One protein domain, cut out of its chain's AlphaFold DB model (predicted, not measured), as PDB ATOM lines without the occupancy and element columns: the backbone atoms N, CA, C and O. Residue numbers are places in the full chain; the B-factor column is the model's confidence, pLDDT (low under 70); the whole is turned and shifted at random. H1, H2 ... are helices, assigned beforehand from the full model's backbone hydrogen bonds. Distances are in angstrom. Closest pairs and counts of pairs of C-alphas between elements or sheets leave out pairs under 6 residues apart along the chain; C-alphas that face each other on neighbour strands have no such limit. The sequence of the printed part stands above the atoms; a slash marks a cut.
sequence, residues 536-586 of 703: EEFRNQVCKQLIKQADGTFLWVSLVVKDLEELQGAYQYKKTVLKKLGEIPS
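Overview. This is residues 536 to 586 of the 703 residues of the protein "NACHT domain-containing protein" of Orbilia oligospora (UniProt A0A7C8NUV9). Three short helices make a small up-and-down bundle, their centres at the corners of a triangle: H1 and H3 lie side by side and run the same way, while H2 runs back between them in the chain, slanted to both. The bundle is not evenly formed: H1 and H3 meet along their sides, but H2 comes near H1 chiefly at the end where the two are linked, and near H3 toward its own last residues. The printed part has 51 residues with three named helices, in the order H1, H2, H3, and no named strand; the class is all helix. The whole is compact, with a radius of gyration of the C-alphas of 10.5 A, and the C-alphas span 31 by 21 by 18 A.

Arrangement. H1, residues 536 to 550, is the longest helix, with 15 residues. It touches H3, residues 573 to 583, with 6 pairs of C-alphas within 8 A; the closest C-alphas are those of Val 542 and Leu 578, 7.0 A apart. H1 and H3 run the same way at a shallow tilt of 20 degrees. H1 and H2, residues 554 to 565, only just touch, with 3 pairs of C-alphas within 8 A. H1 touches H2 with residues 546 to 550 alone, and H2 touches H1 with residues 556 to 557 alone; the closest C-alphas of the two are those of Ala 550 and Trp 556, 5.8 A apart. H1 and H2 form a helical hairpin, running opposite ways at a steep tilt of 44 degrees. H2 and H3 are close but not clearly touching; their closest C-alphas, those of Leu 564 and Val 577, are 6.7 A apart. They run opposite ways at a steep tilt of 39 degrees. In H1, H2 and H3 every O i to N i+4 pair is within hydrogen-bond range.

Along the chain. H1 begins at C-alpha 536, at (-31.180, -18.104, -22.216), and is 20.5 A long from first to last C-alpha. H2, Phe 554 to Glu 565, begins at C-alpha 554, at (-47.676, -22.629, -7.913), and measures 16.4 A. H3, Tyr 573 to Glu 583, measures 15.6 A and ends at C-alpha 583, at (-52.659, -23.119, -25.996).

Size, cuts and confidence. The two C-alphas farthest apart are those of Gly 552 and Tyr 571, at 31.3 A. The link from H1 to H2 has 3 residues and is tight; the link from H2 to H3 has 7 residues and is short. The printed part has no cut. The mean pLDDT of the printed part is 86.5, and no printed residue is under 70.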
ATOM      1  N   GLU A 536     -30.752 -19.311 -22.940       86.62
ATOM      2  CA  GLU A 536     -31.180 -18.104 -22.216       86.62
ATOM      3  C   GLU A 536     -32.374 -17.383 -22.857       86.62
ATOM      4  O   GLU A 536     -33.397 -17.186 -22.204       86.62
ATOM      5  N   GLU A 537     -32.302 -17.072 -24.152       89.06
ATOM      6  CA  GLU A 537     -33.402 -16.409 -24.867       89.06
ATOM      7  C   GLU A 537     -34.685 -17.258 -24.865       89.06
ATOM      8  O   GLU A 537     -35.796 -16.753 -24.713       89.06
ATOM      9  N   PHE A 538     -34.533 -18.577 -24.977       90.75
ATOM     10  CA  PHE A 538     -35.655 -19.506 -24.940       90.75
ATOM     11  C   PHE A 538     -36.268 -19.603 -23.534       90.75
ATOM     12  O   PHE A 538     -37.490 -19.535 -23.401       90.75
ATOM     13  N   ARG A 539     -35.439 -19.679 -22.483       91.50
ATOM     14  CA  ARG A 539     -35.883 -19.631 -21.084       91.50
ATOM     15  C   ARG A 539     -36.641 -18.344 -20.798       91.50
ATOM     16  O   ARG A 539     -37.717 -18.406 -20.222       91.50
ATOM     17  N   ASN A 540     -36.138 -17.199 -21.258       89.94
ATOM     18  CA  ASN A 540     -36.797 -15.907 -21.063       89.94
ATOM     19  C   ASN A 540     -38.201 -15.878 -21.685       89.94
ATOM     20  O   ASN A 540     -39.142 -15.377 -21.065       89.94
ATOM     21  N   GLN A 541     -38.372 -16.459 -22.876       92.50
ATOM     22  CA  GLN A 541     -39.683 -16.581 -23.519       92.50
ATOM     23  C   GLN A 541     -40.628 -17.498 -22.732       92.50
ATOM     24  O   GLN A 541     -41.776 -17.120 -22.489       92.50
ATOM     25  N   VAL A 542     -40.140 -18.661 -22.288       92.94
ATOM     26  CA  VAL A 542     -40.916 -19.613 -21.481       92.94
ATOM     27  C   VAL A 542     -41.316 -18.999 -20.135       92.94
ATOM     28  O   VAL A 542     -42.502 -18.990 -19.808       92.94
ATOM     29  N   CYS A 543     -40.373 -18.404 -19.396       91.50
ATOM     30  CA  CYS A 543     -40.633 -17.715 -18.130       91.50
ATOM     31  C   CYS A 543     -41.697 -16.630 -18.298       91.50
ATOM     32  O   CYS A 543     -42.676 -16.607 -17.558       91.50
ATOM     33  N   LYS A 544     -41.558 -15.762 -19.308       91.00
ATOM     34  CA  LYS A 544     -42.519 -14.680 -19.562       91.00
ATOM     35  C   LYS A 544     -43.935 -15.205 -19.801       91.00
ATOM     36  O   LYS A 544     -44.905 -14.570 -19.389       91.00
ATOM     37  N   GLN A 545     -44.061 -16.339 -20.482       91.44
ATOM     38  CA  GLN A 545     -45.355 -16.935 -20.784       91.44
ATOM     39  C   GLN A 545     -45.973 -17.625 -19.563       91.44
ATOM     40  O   GLN A 545     -47.150 -17.397 -19.286       91.44
ATOM     41  N   LEU A 546     -45.172 -18.379 -18.803       91.56
ATOM     42  CA  LEU A 546     -45.596 -19.010 -17.551       91.56
ATOM     43  C   LEU A 546     -46.044 -17.965 -16.525       91.56
ATOM     44  O   LEU A 546     -47.136 -18.087 -15.987       91.56
ATOM     45  N   ILE A 547     -45.268 -16.893 -16.321       87.94
ATOM     46  CA  ILE A 547     -45.617 -15.805 -15.388       87.94
ATOM     47  C   ILE A 547     -46.954 -15.166 -15.779       87.94
ATOM     48  O   ILE A 547     -47.804 -14.926 -14.926       87.94
ATOM     49  N   LYS A 548     -47.174 -14.933 -17.079       89.38
ATOM     50  CA  LYS A 548     -48.412 -14.325 -17.583       89.38
ATOM     51  C   LYS A 548     -49.653 -15.200 -17.354       89.38
ATOM     52  O   LYS A 548     -50.739 -14.650 -17.220       89.38
ATOM     53  N   GLN A 549     -49.516 -16.525 -17.391       89.50
ATOM     54  CA  GLN A 549     -50.649 -17.463 -17.359       89.50
ATOM     55  C   GLN A 549     -50.868 -18.115 -15.981       89.50
ATOM     56  O   GLN A 549     -51.974 -18.564 -15.687       89.50
ATOM     57  N   ALA A 550     -49.844 -18.157 -15.125       84.00
ATOM     58  CA  ALA A 550     -49.917 -18.820 -13.826       84.00
ATOM     59  C   ALA A 550     -50.894 -18.160 -12.846       84.00
ATOM     60  O   ALA A 550     -51.333 -18.827 -11.912       84.00
ATOM     61  N   ASP A 551     -51.210 -16.873 -13.038       81.62
ATOM     62  CA  ASP A 551     -52.099 -16.092 -12.164       81.62
ATOM     63  C   ASP A 551     -51.738 -16.260 -10.673       81.62
ATOM     64  O   ASP A 551     -52.573 -16.554  -9.822       81.62
ATOM     65  N   GLY A 552     -50.436 -16.209 -10.369       75.31
ATOM     66  CA  GLY A 552     -49.921 -16.379  -9.007       75.31
ATOM     67  C   GLY A 552     -50.089 -17.781  -8.401       75.31
ATOM     68  O   GLY A 552     -50.001 -17.918  -7.183       75.31
ATOM     69  N   THR A 553     -50.313 -18.830  -9.201       78.69
ATOM     70  CA  THR A 553     -50.573 -20.186  -8.691       78.69
ATOM     71  C   THR A 553     -49.409 -21.159  -8.931       78.69
ATOM     72  O   THR A 553     -49.176 -21.594 -10.059       78.69
ATOM     73  N   PHE A 554     -48.744 -21.611  -7.858       79.19
ATOM     74  CA  PHE A 554     -47.676 -22.629  -7.913       79.19
ATOM     75  C   PHE A 554     -48.128 -23.944  -8.549       79.19
ATOM     76  O   PHE A 554     -47.476 -24.431  -9.467       79.19
ATOM     77  N   LEU A 555     -49.279 -24.484  -8.128       78.62
ATOM     78  CA  LEU A 555     -49.807 -25.738  -8.671       78.62
ATOM     79  C   LEU A 555     -50.011 -25.668 -10.189       78.62
ATOM     80  O   LEU A 555     -49.726 -26.635 -10.890       78.62
ATOM     81  N   TRP A 556     -50.479 -24.527 -10.708       89.06
ATOM     82  CA  TRP A 556     -50.611 -24.330 -12.152       89.06
ATOM     83  C   TRP A 556     -49.245 -24.469 -12.830       89.06
ATOM     84  O   TRP A 556     -49.118 -25.215 -13.799       89.06
ATOM     85  N   VAL A 557     -48.205 -23.831 -12.275       88.00
ATOM     86  CA  VAL A 557     -46.832 -23.926 -12.793       88.00
ATOM     87  C   VAL A 557     -46.346 -25.368 -12.749       88.00
ATOM     88  O   VAL A 557     -45.892 -25.869 -13.770       88.00
ATOM     89  N   SER A 558     -46.482 -26.063 -11.619       84.25
ATOM     90  CA  SER A 558     -46.013 -27.445 -11.465       84.25
ATOM     91  C   SER A 558     -46.708 -28.408 -12.432       84.25
ATOM     92  O   SER A 558     -46.053 -29.261 -13.029       84.25
ATOM     93  N   LEU A 559     -48.022 -28.254 -12.640       84.38
ATOM     94  CA  LEU A 559     -48.781 -29.047 -13.612       84.38
ATOM     95  C   LEU A 559     -48.299 -28.791 -15.041       84.38
ATOM     96  O   LEU A 559     -48.078 -29.739 -15.791       84.38
ATOM     97  N   VAL A 560     -48.109 -27.523 -15.412       90.25
ATOM     98  CA  VAL A 560     -47.653 -27.147 -16.754       90.25
ATOM     99  C   VAL A 560     -46.211 -27.585 -16.995       90.25
ATOM    100  O   VAL A 560     -45.932 -28.155 -18.042       90.25
ATOM    101  N   VAL A 561     -45.305 -27.379 -16.037       88.69
ATOM    102  CA  VAL A 561     -43.895 -27.802 -16.107       88.69
ATOM    103  C   VAL A 561     -43.797 -29.312 -16.309       88.69
ATOM    104  O   VAL A 561     -43.110 -29.747 -17.230       88.69
ATOM    105  N   LYS A 562     -44.560 -30.107 -15.552       85.00
ATOM    106  CA  LYS A 562     -44.644 -31.562 -15.746       85.00
ATOM    107  C   LYS A 562     -45.151 -31.932 -17.147       85.00
ATOM    108  O   LYS A 562     -44.585 -32.787 -17.820       85.00
ATOM    109  N   ASP A 563     -46.176 -31.236 -17.636       85.06
ATOM    110  CA  ASP A 563     -46.692 -31.400 -19.004       85.06
ATOM    111  C   ASP A 563     -45.655 -31.028 -20.090       85.06
ATOM    112  O   ASP A 563     -45.779 -31.469 -21.238       85.06
ATOM    113  N   LEU A 564     -44.684 -30.159 -19.780       88.56
ATOM    114  CA  LEU A 564     -43.582 -29.785 -20.673       88.56
ATOM    115  C   LEU A 564     -42.430 -30.793 -20.622       88.56
ATOM    116  O   LEU A 564     -41.828 -31.050 -21.663       88.56
ATOM    117  N   GLU A 565     -42.149 -31.386 -19.460       85.69
ATOM    118  CA  GLU A 565     -41.173 -32.476 -19.306       85.69
ATOM    119  C   GLU A 565     -41.498 -33.656 -20.224       85.69
ATOM    120  O   GLU A 565     -40.612 -34.195 -20.885       85.69
ATOM    121  N   GLU A 566     -42.780 -33.995 -20.360       83.25
ATOM    122  CA  GLU A 566     -43.243 -35.064 -21.253       83.25
ATOM    123  C   GLU A 566     -42.986 -34.782 -22.745       83.25
ATOM    124  O   GLU A 566     -43.049 -35.694 -23.569       83.25
ATOM    125  N   LEU A 567     -42.679 -33.535 -23.126       83.62
ATOM    126  CA  LEU A 567     -42.323 -33.180 -24.504       83.62
ATOM    127  C   LEU A 567     -40.838 -33.395 -24.829       83.62
ATOM    128  O   LEU A 567     -40.438 -33.170 -25.979       83.62
ATOM    129  N   GLN A 568     -40.006 -33.772 -23.852       77.62
ATOM    130  CA  GLN A 568     -38.582 -34.005 -24.088       77.62
ATOM    131  C   GLN A 568     -38.371 -35.019 -25.225       77.62
ATOM    132  O   GLN A 568     -38.990 -36.078 -25.280       77.62
ATOM    133  N   GLY A 569     -37.493 -34.674 -26.172       74.62
ATOM    134  CA  GLY A 569     -37.205 -35.502 -27.351       74.62
ATOM    135  C   GLY A 569     -38.111 -35.265 -28.569       74.62
ATOM    136  O   GLY A 569     -37.877 -35.864 -29.618       74.62
ATOM    137  N   ALA A 570     -39.104 -34.369 -28.494       79.12
ATOM    138  CA  ALA A 570     -39.951 -34.036 -29.641       79.12
ATOM    139  C   ALA A 570     -39.176 -33.361 -30.797       79.12
ATOM    140  O   ALA A 570     -38.305 -32.509 -30.591       79.12
ATOM    141  N   TYR A 571     -39.546 -33.673 -32.047       72.38
ATOM    142  CA  TYR A 571     -39.041 -32.955 -33.223       72.38
ATOM    143  C   TYR A 571     -39.407 -31.463 -33.130       72.38
ATOM    144  O   TYR A 571     -40.545 -31.115 -32.819       72.38
ATOM    145  N   GLN A 572     -38.435 -30.576 -33.380       81.75
ATOM    146  CA  GLN A 572     -38.560 -29.126 -33.143       81.75
ATOM    147  C   GLN A 572     -38.974 -28.765 -31.703       81.75
ATOM    148  O   GLN A 572     -39.725 -27.813 -31.496       81.75
ATOM    149  N   TYR A 573     -38.446 -29.494 -30.711       85.00
ATOM    150  CA  TYR A 573     -38.756 -29.376 -29.281       85.00
ATOM    151  C   TYR A 573     -39.071 -27.951 -28.795       85.00
ATOM    152  O   TYR A 573     -40.185 -27.696 -28.347       85.00
ATOM    153  N   LYS A 574     -38.151 -26.990 -28.970       87.12
ATOM    154  CA  LYS A 574     -38.347 -25.592 -28.534       87.12
ATOM    155  C   LYS A 574     -39.600 -24.938 -29.133       87.12
ATOM    156  O   LYS A 574     -40.360 -24.276 -28.434       87.12
ATOM    157  N   LYS A 575     -39.849 -25.141 -30.429       87.62
ATOM    158  CA  LYS A 575     -41.027 -24.589 -31.116       87.62
ATOM    159  C   LYS A 575     -42.313 -25.262 -30.634       87.62
ATOM    160  O   LYS A 575     -43.326 -24.591 -30.463       87.62
ATOM    161  N   THR A 576     -42.256 -26.569 -30.393       88.75
ATOM    162  CA  THR A 576     -43.370 -27.356 -29.851       88.75
ATOM    163  C   THR A 576     -43.738 -26.901 -28.438       88.75
ATOM    164  O   THR A 576     -44.920 -26.713 -28.161       88.75
ATOM    165  N   VAL A 577     -42.746 -26.631 -27.583       91.19
ATOM    166  CA  VAL A 577     -42.945 -26.085 -26.229       91.19
ATOM    167  C   VAL A 577     -43.658 -24.733 -26.274       91.19
ATOM    168  O   VAL A 577     -44.702 -24.581 -25.646       91.19
ATOM    169  N   LEU A 578     -43.163 -23.773 -27.066       90.69
ATOM    170  CA  LEU A 578     -43.786 -22.442 -27.172       90.69
ATOM    171  C   LEU A 578     -45.204 -22.503 -27.748       90.69
ATOM    172  O   LEU A 578     -46.086 -21.769 -27.306       90.69
ATOM    173  N   LYS A 579     -45.446 -23.398 -28.715       89.88
ATOM    174  CA  LYS A 579     -46.790 -23.618 -29.254       89.88
ATOM    175  C   LYS A 579     -47.733 -24.150 -28.173       89.88
ATOM    176  O   LYS A 579     -48.802 -23.578 -27.998       89.88
ATOM    177  N   LYS A 580     -47.325 -25.190 -27.432       89.12
ATOM    178  CA  LYS A 580     -48.137 -25.779 -26.356       89.12
ATOM    179  C   LYS A 580     -48.437 -24.741 -25.276       89.12
ATOM    180  O   LYS A 580     -49.593 -24.573 -24.923       89.12
ATOM    181  N   LEU A 581     -47.439 -23.977 -24.828       91.06
ATOM    182  CA  LEU A 581     -47.642 -22.872 -23.883       91.06
ATOM    183  C   LEU A 581     -48.643 -21.824 -24.400       91.06
ATOM    184  O   LEU A 581     -49.379 -21.229 -23.619       91.06
ATOM    185  N   GLY A 582     -48.702 -21.590 -25.715       88.38
ATOM    186  CA  GLY A 582     -49.685 -20.693 -26.336       88.38
ATOM    187  C   GLY A 582     -51.133 -21.172 -26.226       88.38
ATOM    188  O   GLY A 582     -52.043 -20.348 -26.258       88.38
ATOM    189  N   GLU A 583     -51.342 -22.479 -26.079       89.25
ATOM    190  CA  GLU A 583     -52.659 -23.119 -25.996       89.25
ATOM    191  C   GLU A 583     -53.148 -23.272 -24.545       89.25
ATOM    192  O   GLU A 583     -54.336 -23.503 -24.317       89.25
ATOM    193  N   ILE A 584     -52.256 -23.136 -23.556       89.31
ATOM    194  CA  ILE A 584     -52.603 -23.295 -22.141       89.31
ATOM    195  C   ILE A 584     -53.290 -22.016 -21.621       89.31
ATOM    196  O   ILE A 584     -52.757 -20.914 -21.788       89.31
ATOM    197  N   PRO A 585     -54.475 -22.131 -20.992       90.69
ATOM    198  CA  PRO A 585     -55.202 -20.982 -20.470       90.69
ATOM    199  C   PRO A 585     -54.629 -20.478 -19.141       90.69
ATOM    200  O   PRO A 585     -53.938 -21.197 -18.418       90.69
ATOM    201  N   SER A 586     -54.972 -19.231 -18.808       88.88
ATOM    202  CA  SER A 586     -54.612 -18.613 -17.531       88.88
ATOM    203  C   SER A 586     -55.462 -19.166 -16.387       88.88
ATOM    204  O   SER A 586     -56.678 -19.268 -16.548       88.88
TER     205      SER A 586